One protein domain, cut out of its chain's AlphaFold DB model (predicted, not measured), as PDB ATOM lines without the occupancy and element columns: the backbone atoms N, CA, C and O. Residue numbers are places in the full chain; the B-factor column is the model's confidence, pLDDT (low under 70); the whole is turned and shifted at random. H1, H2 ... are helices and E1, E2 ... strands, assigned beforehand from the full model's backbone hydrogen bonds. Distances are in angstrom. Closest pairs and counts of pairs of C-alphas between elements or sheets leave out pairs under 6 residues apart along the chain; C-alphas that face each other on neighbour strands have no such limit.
ATOM      1  N   ASP A 247     -12.230 -17.909  10.857       90.19
ATOM      2  CA  ASP A 247     -11.620 -16.789  10.160       90.19
ATOM      3  C   ASP A 247     -10.238 -16.507  10.762       90.19
ATOM      4  O   ASP A 247     -10.077 -16.248  11.961       90.19
ATOM      5  N   ARG A 248      -9.206 -16.542   9.914       89.88
ATOM      6  CA  ARG A 248      -7.814 -16.397  10.359       89.88
ATOM      7  C   ARG A 248      -7.560 -15.026  10.980       89.88
ATOM      8  O   ARG A 248      -6.883 -14.938  12.001       89.88
ATOM      9  N   LYS A 249      -8.126 -13.961  10.405       92.19
ATOM     10  CA  LYS A 249      -7.939 -12.591  10.904       92.19
ATOM     11  C   LYS A 249      -8.557 -12.406  12.285       92.19
ATOM     12  O   LYS A 249      -7.907 -11.871  13.185       92.19
ATOM     13  N   SER A 250      -9.781 -12.892  12.466       91.56
ATOM     14  CA  SER A 250     -10.499 -12.878  13.744       91.56
ATOM     15  C   SER A 250      -9.779 -13.714  14.798       91.56
ATOM     16  O   SER A 250      -9.665 -13.289  15.951       91.56
ATOM     17  N   THR A 251      -9.224 -14.860  14.392       90.12
ATOM     18  CA  THR A 251      -8.429 -15.742  15.256       90.12
ATOM     19  C   THR A 251      -7.167 -15.050  15.759       90.12
ATOM     20  O   THR A 251      -6.975 -14.937  16.969       90.12
ATOM     21  N   LEU A 252      -6.335 -14.524  14.855       92.69
ATOM     22  CA  LEU A 252      -5.081 -13.859  15.217       92.69
ATOM     23  C   LEU A 252      -5.326 -12.606  16.073       92.69
ATOM     24  O   LEU A 252      -4.689 -12.452  17.113       92.69
ATOM     25  N   ALA A 253      -6.291 -11.755  15.707       93.75
ATOM     26  CA  ALA A 253      -6.626 -10.566  16.493       93.75
ATOM     27  C   ALA A 253      -7.081 -10.929  17.916       93.75
ATOM     28  O   ALA A 253      -6.558 -10.408  18.900       93.75
ATOM     29  N   SER A 254      -7.991 -11.896  18.046       90.94
ATOM     30  CA  SER A 254      -8.491 -12.317  19.359       90.94
ATOM     31  C   SER A 254      -7.416 -13.000  20.208       90.94
ATOM     32  O   SER A 254      -7.424 -12.861  21.431       90.94
ATOM     33  N   LEU A 255      -6.490 -13.751  19.599       88.62
ATOM     34  CA  LEU A 255      -5.358 -14.344  20.313       88.62
ATOM     35  C   LEU A 255      -4.421 -13.267  20.868       88.62
ATOM     36  O   LEU A 255      -4.038 -13.365  22.035       88.62
ATOM     37  N   ALA A 256      -4.119 -12.230  20.081       92.81
ATOM     38  CA  ALA A 256      -3.318 -11.094  20.531       92.81
ATOM     39  C   ALA A 256      -3.989 -10.346  21.694       92.81
ATOM     40  O   ALA A 256      -3.386 -10.180  22.756       92.81
ATOM     41  N   GLU A 257      -5.271  -9.997  21.561       93.44
ATOM     42  CA  GLU A 257      -6.044  -9.345  22.627       93.44
ATOM     43  C   GLU A 257      -6.095 -10.174  23.918       93.44
ATOM     44  O   GLU A 257      -5.903  -9.654  25.019       93.44
ATOM     45  N   ARG A 258      -6.310 -11.489  23.802       87.25
ATOM     46  CA  ARG A 258      -6.346 -12.397  24.958       87.25
ATOM     47  C   ARG A 258      -4.984 -12.563  25.612       87.25
ATOM     48  O   ARG A 258      -4.922 -12.698  26.833       87.25
ATOM     49  N   ALA A 259      -3.908 -12.600  24.829       83.31
ATOM     50  CA  ALA A 259      -2.558 -12.690  25.363       83.31
ATOM     51  C   ALA A 259      -2.184 -11.426  26.147       83.31
ATOM     52  O   ALA A 259      -1.647 -11.557  27.245       83.31
ATOM     53  N   LEU A 260      -2.563 -10.241  25.652       90.25
ATOM     54  CA  LEU A 260      -2.429  -8.986  26.393       90.25
ATOM     55  C   LEU A 260      -3.186  -9.034  27.720       90.25
ATOM     56  O   LEU A 260      -2.607  -8.768  28.770       90.25
ATOM     57  N   LEU A 261      -4.465  -9.426  27.690       85.50
ATOM     58  CA  LEU A 261      -5.285  -9.473  28.902       85.50
ATOM     59  C   LEU A 261      -4.690 -10.409  29.959       85.50
ATOM     60  O   LEU A 261      -4.641 -10.063  31.136       85.50
ATOM     61  N   ARG A 262      -4.205 -11.581  29.529       78.31
ATOM     62  CA  ARG A 262      -3.539 -12.555  30.404       78.31
ATOM     63  C   ARG A 262      -2.242 -12.011  30.993       78.31
ATOM     64  O   ARG A 262      -2.003 -12.226  32.173       78.31
ATOM     65  N   ALA A 263      -1.424 -11.336  30.187       78.06
ATOM     66  CA  ALA A 263      -0.142 -10.787  30.621       78.06
ATOM     67  C   ALA A 263      -0.304  -9.638  31.626       78.06
ATOM     68  O   ALA A 263       0.488  -9.522  32.550       78.06
ATOM     69  N   LEU A 264      -1.364  -8.836  31.493       78.06
ATOM     70  CA  LEU A 264      -1.721  -7.806  32.474       78.06
ATOM     71  C   LEU A 264      -2.430  -8.373  33.715       78.06
ATOM     72  O   LEU A 264      -2.827  -7.602  34.588       78.06
ATOM     73  N   GLU A 265      -2.645  -9.695  33.777       69.00
ATOM     74  CA  GLU A 265      -3.477 -10.364  34.788       69.00
ATOM     75  C   GLU A 265      -4.842  -9.660  34.951       69.00
ATOM     76  O   GLU A 265      -5.343  -9.422  36.053       69.00
ATOM     77  N   GLY A 266      -5.417  -9.235  33.824       56.41
ATOM     78  CA  GLY A 266      -6.684  -8.523  33.767       56.41
ATOM     79  C   GLY A 266      -7.875  -9.478  33.741       56.41
ATOM     80  O   GLY A 266      -7.847 -10.505  33.069       56.41
ATOM     81  N   GLY A 267      -8.949  -9.115  34.445       53.81
ATOM     82  CA  GLY A 267     -10.247  -9.799  34.407       53.81
ATOM     83  C   GLY A 267     -11.369  -8.887  33.897       53.81
ATOM     84  O   GLY A 267     -11.135  -7.742  33.514       53.81
ATOM     85  N   CYS A 268     -12.620  -9.362  33.945       51.78
ATOM     86  CA  CYS A 268     -13.807  -8.601  33.497       51.78
ATOM     87  C   CYS A 268     -14.040  -7.283  34.263       51.78
ATOM     88  O   CYS A 268     -14.803  -6.433  33.807       51.78
ATOM     89  N   SER A 269     -13.408  -7.141  35.428       58.81
ATOM     90  CA  SER A 269     -13.570  -6.019  36.356       58.81
ATOM     91  C   SER A 269     -12.388  -5.051  36.338       58.81
ATOM     92  O   SER A 269     -12.253  -4.240  37.248       58.81
ATOM     93  N   VAL A 270     -11.530  -5.127  35.317       71.88
ATOM     94  CA  VAL A 270     -10.401  -4.211  35.147       71.88
ATOM     95  C   VAL A 270     -10.680  -3.289  33.951       71.88
ATOM     96  O   VAL A 270     -11.104  -3.778  32.901       71.88
ATOM     97  N   PRO A 271     -10.470  -1.967  34.074       85.75
ATOM     98  CA  PRO A 271     -10.670  -0.981  33.007       85.75
ATOM     99  C   PRO A 271      -9.575  -1.050  31.924       85.75
ATOM    100  O   PRO A 271      -8.816  -0.105  31.709       85.75
ATOM    101  N   ILE A 272      -9.502  -2.194  31.240       89.88
ATOM    102  CA  ILE A 272      -8.626  -2.440  30.090       89.88
ATOM    103  C   ILE A 272      -9.471  -2.386  28.820       89.88
ATOM    104  O   ILE A 272     -10.447  -3.126  28.698       89.88
ATOM    105  N   GLY A 273      -9.085  -1.540  27.870       95.00
ATOM    106  CA  GLY A 273      -9.661  -1.498  26.527       95.00
ATOM    107  C   GLY A 273      -8.636  -1.892  25.466       95.00
ATOM    108  O   GLY A 273      -7.442  -1.660  25.645       95.00
ATOM    109  N   VAL A 274      -9.101  -2.485  24.367       96.56
ATOM    110  CA  VAL A 274      -8.291  -2.846  23.198       96.56
ATOM    111  C   VAL A 274      -8.971  -2.404  21.908       96.56
ATOM    112  O   VAL A 274     -10.190  -2.265  21.852       96.56
ATOM    113  N   GLU A 275      -8.181  -2.182  20.866       97.62
ATOM    114  CA  GLU A 275      -8.689  -2.021  19.508       97.62
ATOM    115  C   GLU A 275      -7.710  -2.638  18.514       97.62
ATOM    116  O   GLU A 275      -6.521  -2.316  18.524       97.62
ATOM    117  N   THR A 276      -8.211  -3.528  17.658       95.69
ATOM    118  CA  THR A 276      -7.428  -4.142  16.583       95.69
ATOM    119  C   THR A 276      -7.949  -3.739  15.212       95.69
ATOM    120  O   THR A 276      -9.139  -3.900  14.937       95.69
ATOM    121  N   GLU A 277      -7.054  -3.303  14.332       94.06
ATOM    122  CA  GLU A 277      -7.345  -2.938  12.944       94.06
ATOM    123  C   GLU A 277      -6.326  -3.629  12.026       94.06
ATOM    124  O   GLU A 277      -5.117  -3.529  12.238       94.06
ATOM    125  N   TRP A 278      -6.798  -4.354  11.009       92.62
ATOM    126  CA  TRP A 278      -5.920  -4.899   9.970       92.62
ATOM    127  C   TRP A 278      -5.632  -3.808   8.939       92.62
ATOM    128  O   TRP A 278      -6.560  -3.292   8.318       92.62
ATOM    129  N   ILE A 279      -4.357  -3.471   8.755       89.81
ATOM    130  CA  ILE A 279      -3.887  -2.437   7.825       89.81
ATOM    131  C   ILE A 279      -3.035  -3.057   6.706       89.81
ATOM    132  O   ILE A 279      -2.359  -4.068   6.907       89.81
ATOM    133  N   GLY A 280      -3.061  -2.433   5.527       80.44
ATOM    134  CA  GLY A 280      -2.378  -2.913   4.319       80.44
ATOM    135  C   GLY A 280      -3.289  -3.692   3.361       80.44
ATOM    136  O   GLY A 280      -4.382  -4.128   3.722       80.44
ATOM    137  N   GLN A 281      -2.847  -3.838   2.111       65.81
ATOM    138  CA  GLN A 281      -3.522  -4.623   1.070       65.81
ATOM    139  C   GLN A 281      -2.742  -5.929   0.805       65.81
ATOM    140  O   GLN A 281      -1.540  -5.980   1.049       65.81
ATOM    141  N   SER A 282      -3.436  -6.971   0.324       62.69
ATOM    142  CA  SER A 282      -2.893  -8.293  -0.070       62.69
ATOM    143  C   SER A 282      -2.126  -9.069   1.025       62.69
ATOM    144  O   SER A 282      -2.634  -9.146   2.141       62.69
ATOM    145  N   GLU A 283      -1.012  -9.747   0.710       56.91
ATOM    146  CA  GLU A 283      -0.354 -10.770   1.555       56.91
ATOM    147  C   GLU A 283       0.475 -10.206   2.727       56.91
ATOM    148  O   GLU A 283       0.897 -10.954   3.606       56.91
ATOM    149  N   HIS A 284       0.658  -8.884   2.796       64.62
ATOM    150  CA  HIS A 284       1.448  -8.204   3.830       64.62
ATOM    151  C   HIS A 284       0.562  -7.448   4.828       64.62
ATOM    152  O   HIS A 284       0.736  -6.251   5.057       64.62
ATOM    153  N   GLN A 285      -0.429  -8.129   5.406       79.31
ATOM    154  CA  GLN A 285      -1.340  -7.484   6.354       79.31
ATOM    155  C   GLN A 285      -0.702  -7.372   7.729       79.31
ATOM    156  O   GLN A 285      -0.222  -8.348   8.312       79.31
ATOM    157  N   VAL A 286      -0.736  -6.157   8.254       92.00
ATOM    158  CA  VAL A 286      -0.226  -5.813   9.573       92.00
ATOM    159  C   VAL A 286      -1.421  -5.668  10.505       92.00
ATOM    160  O   VAL A 286      -2.399  -4.998  10.175       92.00
ATOM    161  N   LEU A 287      -1.366  -6.308  11.669       95.12
ATOM    162  CA  LEU A 287      -2.318  -6.049  12.737       95.12
ATOM    163  C   LEU A 287      -1.813  -4.854  13.540       95.12
ATOM    164  O   LEU A 287      -0.781  -4.948  14.206       95.12
ATOM    165  N   ARG A 288      -2.554  -3.750  13.492       96.75
ATOM    166  CA  ARG A 288      -2.416  -2.657  14.448       96.75
ATOM    167  C   ARG A 288      -3.232  -2.994  15.679       96.75
ATOM    168  O   ARG A 288      -4.437  -3.214  15.577       96.75
ATOM    169  N   MET A 289      -2.583  -3.015  16.834       97.62
ATOM    170  CA  MET A 289      -3.219  -3.272  18.116       97.62
ATOM    171  C   MET A 289      -2.942  -2.113  19.068       97.62
ATOM    172  O   MET A 289      -1.792  -1.840  19.411       97.62
ATOM    173  N   LYS A 290      -4.011  -1.455  19.513       98.25
ATOM    174  CA  LYS A 290      -4.002  -0.449  20.575       98.25
ATOM    175  C   LYS A 290      -4.549  -1.051  21.858       98.25
ATOM    176  O   LYS A 290      -5.454  -1.886  21.819       98.25
ATOM    177  N   ALA A 291      -4.037  -0.595  22.990       97.88
ATOM    178  CA  ALA A 291      -4.577  -0.940  24.291       97.88
ATOM    179  C   ALA A 291      -4.429   0.220  25.270       97.88
ATOM    180  O   ALA A 291      -3.465   0.984  25.201       97.88
ATOM    181  N   ILE A 292      -5.382   0.313  26.194       97.62
ATOM    182  CA  ILE A 292      -5.432   1.337  27.232       97.62
ATOM    183  C   ILE A 292      -5.742   0.707  28.587       97.62
ATOM    184  O   ILE A 292      -6.585  -0.186  28.692       97.62
ATOM    185  N   VAL A 293      -5.072   1.197  29.627       96.25
ATOM    186  CA  VAL A 293      -5.386   0.944  31.036       96.25
ATOM    187  C   VAL A 293      -5.718   2.284  31.679       96.25
ATOM    188  O   VAL A 293      -4.936   3.223  31.549       96.25
ATOM    189  N   VAL A 294      -6.864   2.389  32.349       93.81
ATOM    190  CA  VAL A 294      -7.351   3.650  32.940       93.81
ATOM    191  C   VAL A 294      -7.646   3.455  34.427       93.81
ATOM    192  O   VAL A 294      -8.097   2.386  34.815       93.81
ATOM    193  N   SER A 295      -7.412   4.444  35.284       89.88
ATOM    194  CA  SER A 295      -7.894   4.406  36.672       89.88
ATOM    195  C   SER A 295      -9.429   4.456  36.727       89.88
ATOM    196  O   SER A 295     -10.091   4.896  35.787       89.88
ATOM    197  N   LEU A 296     -10.041   3.988  37.820       84.00
ATOM    198  CA  LEU A 296     -11.510   3.890  37.923       84.00
ATOM    199  C   LEU A 296     -12.226   5.247  37.828       84.00
ATOM    200  O   LEU A 296     -13.354   5.319  37.335       84.00
ATOM    201  N   ASP A 297     -11.572   6.304  38.294       84.00
ATOM    202  CA  ASP A 297     -12.036   7.689  38.222       84.00
ATOM    203  C   ASP A 297     -11.739   8.360  36.865       84.00
ATOM    204  O   ASP A 297     -12.300   9.415  36.578       84.00
ATOM    205  N   GLY A 298     -10.920   7.739  36.008       89.38
ATOM    206  CA  GLY A 298     -10.541   8.254  34.691       89.38
ATOM    207  C   GLY A 298      -9.332   9.202  34.676       89.38
ATOM    208  O   GLY A 298      -8.974   9.697  33.603       89.38
ATOM    209  N   THR A 299      -8.709   9.484  35.826       90.81
ATOM    210  CA  THR A 299      -7.669  10.522  35.957       90.81
ATOM    211  C   THR A 299      -6.295  10.077  35.451       90.81
ATOM    212  O   THR A 299      -5.627  10.834  34.744       90.81
ATOM    213  N   GLU A 300      -5.893   8.836  35.726       93.81
ATOM    214  CA  GLU A 300      -4.656   8.230  35.233       93.81
ATOM    215  C   GLU A 300      -4.953   7.291  34.056       93.81
ATOM    216  O   GLU A 300      -5.919   6.524  34.066       93.81
ATOM    217  N   CYS A 301      -4.107   7.311  33.024       95.81
ATOM    218  CA  CYS A 301      -4.191   6.334  31.944       95.81
ATOM    219  C   CYS A 301      -2.831   6.027  31.326       95.81
ATOM    220  O   CYS A 301      -1.962   6.895  31.240       95.81
ATOM    221  N   VAL A 302      -2.698   4.817  30.794       97.56
ATOM    222  CA  VAL A 302      -1.584   4.423  29.936       97.56
ATOM    223  C   VAL A 302      -2.153   3.805  28.674       97.56
ATOM    224  O   VAL A 302      -2.835   2.785  28.732       97.56
ATOM    225  N   GLU A 303      -1.861   4.425  27.535       97.50
ATOM    226  CA  GLU A 303      -2.223   3.927  26.209       97.50
ATOM    227  C   GLU A 303      -0.959   3.606  25.410       97.50
ATOM    228  O   GLU A 303       0.027   4.354  25.444       97.50
ATOM    229  N   ARG A 304      -0.965   2.477  24.701       98.12
ATOM    230  CA  ARG A 304       0.118   2.053  23.809       98.12
ATOM    231  C   ARG A 304      -0.455   1.427  22.543       98.12
ATOM    232  O   ARG A 304      -1.563   0.897  22.540       98.12
ATOM    233  N   SER A 305       0.346   1.454  21.482       97.44
ATOM    234  CA  SER A 305       0.054   0.790  20.213       97.44
ATOM    235  C   SER A 305       1.267  -0.003  19.744       97.44
ATOM    236  O   SER A 305       2.417   0.375  20.000       97.44
ATOM    237  N   ILE A 306       1.009  -1.097  19.038       97.38
ATOM    238  CA  ILE A 306       2.019  -1.865  18.318       97.38
ATOM    239  C   ILE A 306       1.429  -2.364  16.999       97.38
ATOM    240  O   ILE A 306       0.262  -2.750  16.936       97.38
ATOM    241  N   ASP A 307       2.253  -2.349  15.959       95.94
ATOM    242  CA  ASP A 307       1.913  -2.828  14.626       95.94
ATOM    243  C   ASP A 307       2.825  -4.027  14.334       95.94
ATOM    244  O   ASP A 307       4.044  -3.924  14.493       95.94
ATOM    245  N   ALA A 308       2.260  -5.167  13.934       94.12
ATOM    246  CA  ALA A 308       3.055  -6.328  13.535       94.12
ATOM    247  C   ALA A 308       2.408  -7.128  12.406       94.12
ATOM    248  O   ALA A 308       1.191  -7.306  12.355       94.12
ATOM    249  N   MET A 309       3.243  -7.660  11.515       91.75
ATOM    250  CA  MET A 309       2.819  -8.661  10.542       91.75
ATOM    251  C   MET A 309       2.634 -10.001  11.260       91.75
ATOM    252  O   MET A 309       3.562 -10.497  11.900       91.75
ATOM    253  N   LEU A 310       1.439 -10.583  11.158       88.19
ATOM    254  CA  LEU A 310       1.088 -11.816  11.858       88.19
ATOM    255  C   LEU A 310       0.795 -12.938  10.870       88.19
ATOM    256  O   LEU A 310      -0.180 -12.890  10.123       88.19
ATOM    257  N   LEU A 311       1.612 -13.984  10.920       85.81
ATOM    258  CA  LEU A 311       1.429 -15.207  10.148       85.81
ATOM    259  C   LEU A 311       0.998 -16.370  11.040       85.81
ATOM    260  O   LEU A 311       0.307 -17.258  10.554       85.81
ATOM    261  N   THR A 312       1.350 -16.392  12.326       88.12
ATOM    262  CA  THR A 312       1.073 -17.535  13.213       88.12
ATOM    263  C   THR A 312       0.369 -17.140  14.513       88.12
ATOM    264  O   THR A 312       0.432 -15.997  14.969       88.12
ATOM    265  N   ASN A 313      -0.277 -18.123  15.147       87.38
ATOM    266  CA  ASN A 313      -0.925 -17.965  16.454       87.38
ATOM    267  C   ASN A 313       0.069 -17.566  17.559       87.38
ATOM    268  O   ASN A 313      -0.289 -16.824  18.481       87.38
ATOM    269  N   ASP A 314       1.318 -18.025  17.455       84.31
ATOM    270  CA  ASP A 314       2.382 -17.686  18.401       84.31
ATOM    271  C   ASP A 314       2.823 -16.234  18.246       84.31
ATOM    272  O   ASP A 314       2.947 -15.536  19.250       84.31
ATOM    273  N   GLN A 315       2.966 -15.748  17.006       89.88
ATOM    274  CA  GLN A 315       3.245 -14.336  16.730       89.88
ATOM    275  C   GLN A 315       2.123 -13.435  17.251       89.88
ATOM    276  O   GLN A 315       2.399 -12.429  17.898       89.88
ATOM    277  N   ALA A 316       0.857 -13.817  17.042       91.06
ATOM    278  CA  ALA A 316      -0.282 -13.080  17.589       91.06
ATOM    279  C   ALA A 316      -0.232 -13.018  19.122       91.06
ATOM    280  O   ALA A 316      -0.367 -11.955  19.721       91.06
ATOM    281  N   SER A 317       0.021 -14.157  19.768       89.62
ATOM    282  CA  SER A 317       0.131 -14.213  21.226       89.62
ATOM    283  C   SER A 317       1.332 -13.418  21.750       89.62
ATOM    284  O   SER A 317       1.250 -12.827  22.825       89.62
ATOM    285  N   GLN A 318       2.443 -13.393  21.008       89.81
ATOM    286  CA  GLN A 318       3.619 -12.599  21.354       89.81
ATOM    287  C   GLN A 318       3.330 -11.101  21.248       89.81
ATOM    288  O   GLN A 318       3.612 -10.386  22.201       89.81
ATOM    289  N   LEU A 319       2.653 -10.651  20.185       95.19
ATOM    290  CA  LEU A 319       2.236  -9.255  20.020       95.19
ATOM    291  C   LEU A 319       1.459  -8.734  21.238       95.19
ATOM    292  O   LEU A 319       1.722  -7.641  21.736       95.19
ATOM    293  N   GLY A 320       0.520  -9.541  21.744       94.31
ATOM    294  CA  GLY A 320      -0.247  -9.204  22.942       94.31
ATOM    295  C   GLY A 320       0.617  -9.080  24.200       94.31
ATOM    296  O   GLY A 320       0.423  -8.153  24.986       94.31
ATOM    297  N   ARG A 321       1.595  -9.980  24.382       93.75
ATOM    298  CA  ARG A 321       2.560  -9.910  25.495       93.75
ATOM    299  C   ARG A 321       3.466  -8.684  25.389       93.75
ATOM    300  O   ARG A 321       3.673  -8.009  26.391       93.75
ATOM    301  N   ASP A 322       3.943  -8.366  24.190       94.94
ATOM    302  CA  ASP A 322       4.815  -7.214  23.950       94.94
ATOM    303  C   ASP A 322       4.080  -5.898  24.224       94.94
ATOM    304  O   ASP A 322       4.621  -4.991  24.858       94.94
ATOM    305  N   LEU A 323       2.816  -5.791  23.802       97.69
ATOM    306  CA  LEU A 323       2.001  -4.616  24.099       97.69
ATOM    307  C   LEU A 323       1.688  -4.498  25.598       97.69
ATOM    308  O   LEU A 323       1.702  -3.390  26.131       97.69
ATOM    309  N   ALA A 324       1.460  -5.618  26.291       93.50
ATOM    310  CA  ALA A 324       1.322  -5.621  27.744       93.50
ATOM    311  C   ALA A 324       2.598  -5.120  28.436       93.50
ATOM    312  O   ALA A 324       2.503  -4.254  29.301       93.50
ATOM    313  N   ALA A 325       3.783  -5.576  28.014       92.25
ATOM    314  CA  ALA A 325       5.057  -5.079  28.538       92.25
ATOM    315  C   ALA A 325       5.201  -3.559  28.333       92.25
ATOM    316  O   ALA A 325       5.458  -2.834  29.288       92.25
ATOM    317  N   ARG A 326       4.884  -3.042  27.135       97.69
ATOM    318  CA  ARG A 326       4.901  -1.589  26.860       97.69
ATOM    319  C   ARG A 326       3.934  -0.785  27.733       97.69
ATOM    320  O   ARG A 326       4.199   0.385  28.015       97.69
ATOM    321  N   LEU A 327       2.788  -1.364  28.099       96.50
ATOM    322  CA  LEU A 327       1.843  -0.744  29.033       96.50
ATOM    323  C   LEU A 327       2.420  -0.718  30.451       96.50
ATOM    324  O   LEU A 327       2.346   0.316  31.111       96.50
ATOM    325  N   ILE A 328       3.011  -1.825  30.905       92.25
ATOM    326  CA  ILE A 328       3.659  -1.931  32.219       92.25
ATOM    327  C   ILE A 328       4.813  -0.931  32.340       92.25
ATOM    328  O   ILE A 328       4.803  -0.135  33.277       92.25
ATOM    329  N   ASP A 329       5.702  -0.871  31.346       94.62
ATOM    330  CA  ASP A 329       6.788   0.119  31.257       94.62
ATOM    331  C   ASP A 329       6.253   1.559  31.235       94.62
ATOM    332  O   ASP A 329       6.893   2.497  31.702       94.62
ATOM    333  N   GLY A 330       5.045   1.745  30.698       92.00
ATOM    334  CA  GLY A 330       4.330   3.016  30.701       92.00
ATOM    335  C   GLY A 330       3.665   3.384  32.026       92.00
ATOM    336  O   GLY A 330       3.019   4.427  32.081       92.00
ATOM    337  N   GLY A 331       3.786   2.556  33.067       92.94
ATOM    338  CA  GLY A 331       3.208   2.790  34.391       92.94
ATOM    339  C   GLY A 331       1.840   2.139  34.621       92.94
ATOM    340  O   GLY A 331       1.224   2.378  35.661       92.94
ATOM    341  N   ALA A 332       1.350   1.293  33.704       90.44
ATOM    342  CA  ALA A 332       0.046   0.645  33.864       90.44
ATOM    343  C   ALA A 332      -0.005  -0.248  35.112       90.44
ATOM    344  O   ALA A 332      -1.069  -0.415  35.706       90.44
ATOM    345  N   GLU A 333       1.142  -0.779  35.547       87.56
ATOM    346  CA  GLU A 333       1.233  -1.601  36.752       87.56
ATOM    347  C   GLU A 333       0.774  -0.844  38.003       87.56
ATOM    348  O   GLU A 333       0.078  -1.416  38.837       87.56
ATOM    349  N   LYS A 334       1.089   0.454  38.111       87.88
ATOM    350  CA  LYS A 334       0.651   1.304  39.228       87.88
ATOM    351  C   LYS A 334      -0.873   1.399  39.274       87.88
ATOM    352  O   LYS A 334      -1.462   1.198  40.332       87.88
ATOM    353  N   ILE A 335      -1.504   1.635  38.122       85.38
ATOM    354  CA  ILE A 335      -2.965   1.731  37.995       85.38
ATOM    355  C   ILE A 335      -3.612   0.385  38.350       85.38
ATOM    356  O   ILE A 335      -4.533   0.322  39.161       85.38
ATOM    357  N   LEU A 336      -3.100  -0.714  37.787       81.56
ATOM    358  CA  LEU A 336      -3.613  -2.062  38.045       81.56
ATOM    359  C   LEU A 336      -3.444  -2.466  39.515       81.56
ATOM    360  O   LEU A 336      -4.381  -3.006  40.106       81.56
ATOM    361  N   LYS A 337      -2.287  -2.172  40.122       78.56
ATOM    362  CA  LYS A 337      -2.030  -2.383  41.552       78.56
ATOM    363  C   LYS A 337      -2.977  -1.548  42.401       78.56
ATOM    364  O   LYS A 337      -3.594  -2.116  43.288       78.56
TER     365      LYS A 337
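Overview. This is residues 247 to 337 of the 654 residues of the protein "Hydroxymethylbilane synthase" of Metarhizium acridum (strain CQMa 102) (UniProt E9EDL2). A twisted three-stranded sheet, E1 E2 E3, has two helices, H1 and H2, side by side over one face; its other face is bare. The compact printed part has 91 residues in the order H1 E1 E2 E3 H2, is of mixed class with an antiparallel sheet, has a radius of gyration of the C-alphas of 13.2 A, and spans 42 by 20 by 19 A, a rod.

Arrangement. E1, residues 272 to 279, E2, 286 to 294, and E3, 301 to 309, form a meander, each strand the antiparallel neighbour of the one before. Within hydrogen-bond range are N 275 and O 290, 2.9 A, and N 289 and O 306, 2.9 A. H1, residues 248 to 263, lies over E1 and E2, height over the sheet 9.5 A. H2, residues 313 to 337, lies on the same face over E2 and E3, height 8.4 A. H1 and H2 touch, closest at the C-alphas of Leu 260 and Gly 320, 4.1 A. Every O i to N i+4 pair is within hydrogen-bond range in H1, 17 of 21 in H2.

Along the chain. H1 runs 22.4 A from C-alpha 248 at (-7.814, -16.397, 10.359). H2, 29.6 A, kinks near residue 331 and ends at C-alpha 337 (-2.030, -2.383, 41.552).

Size, cuts and confidence. The printed part has no cut and no long link. Residues 265 to 269 and 281 to 284 have pLDDT under 70.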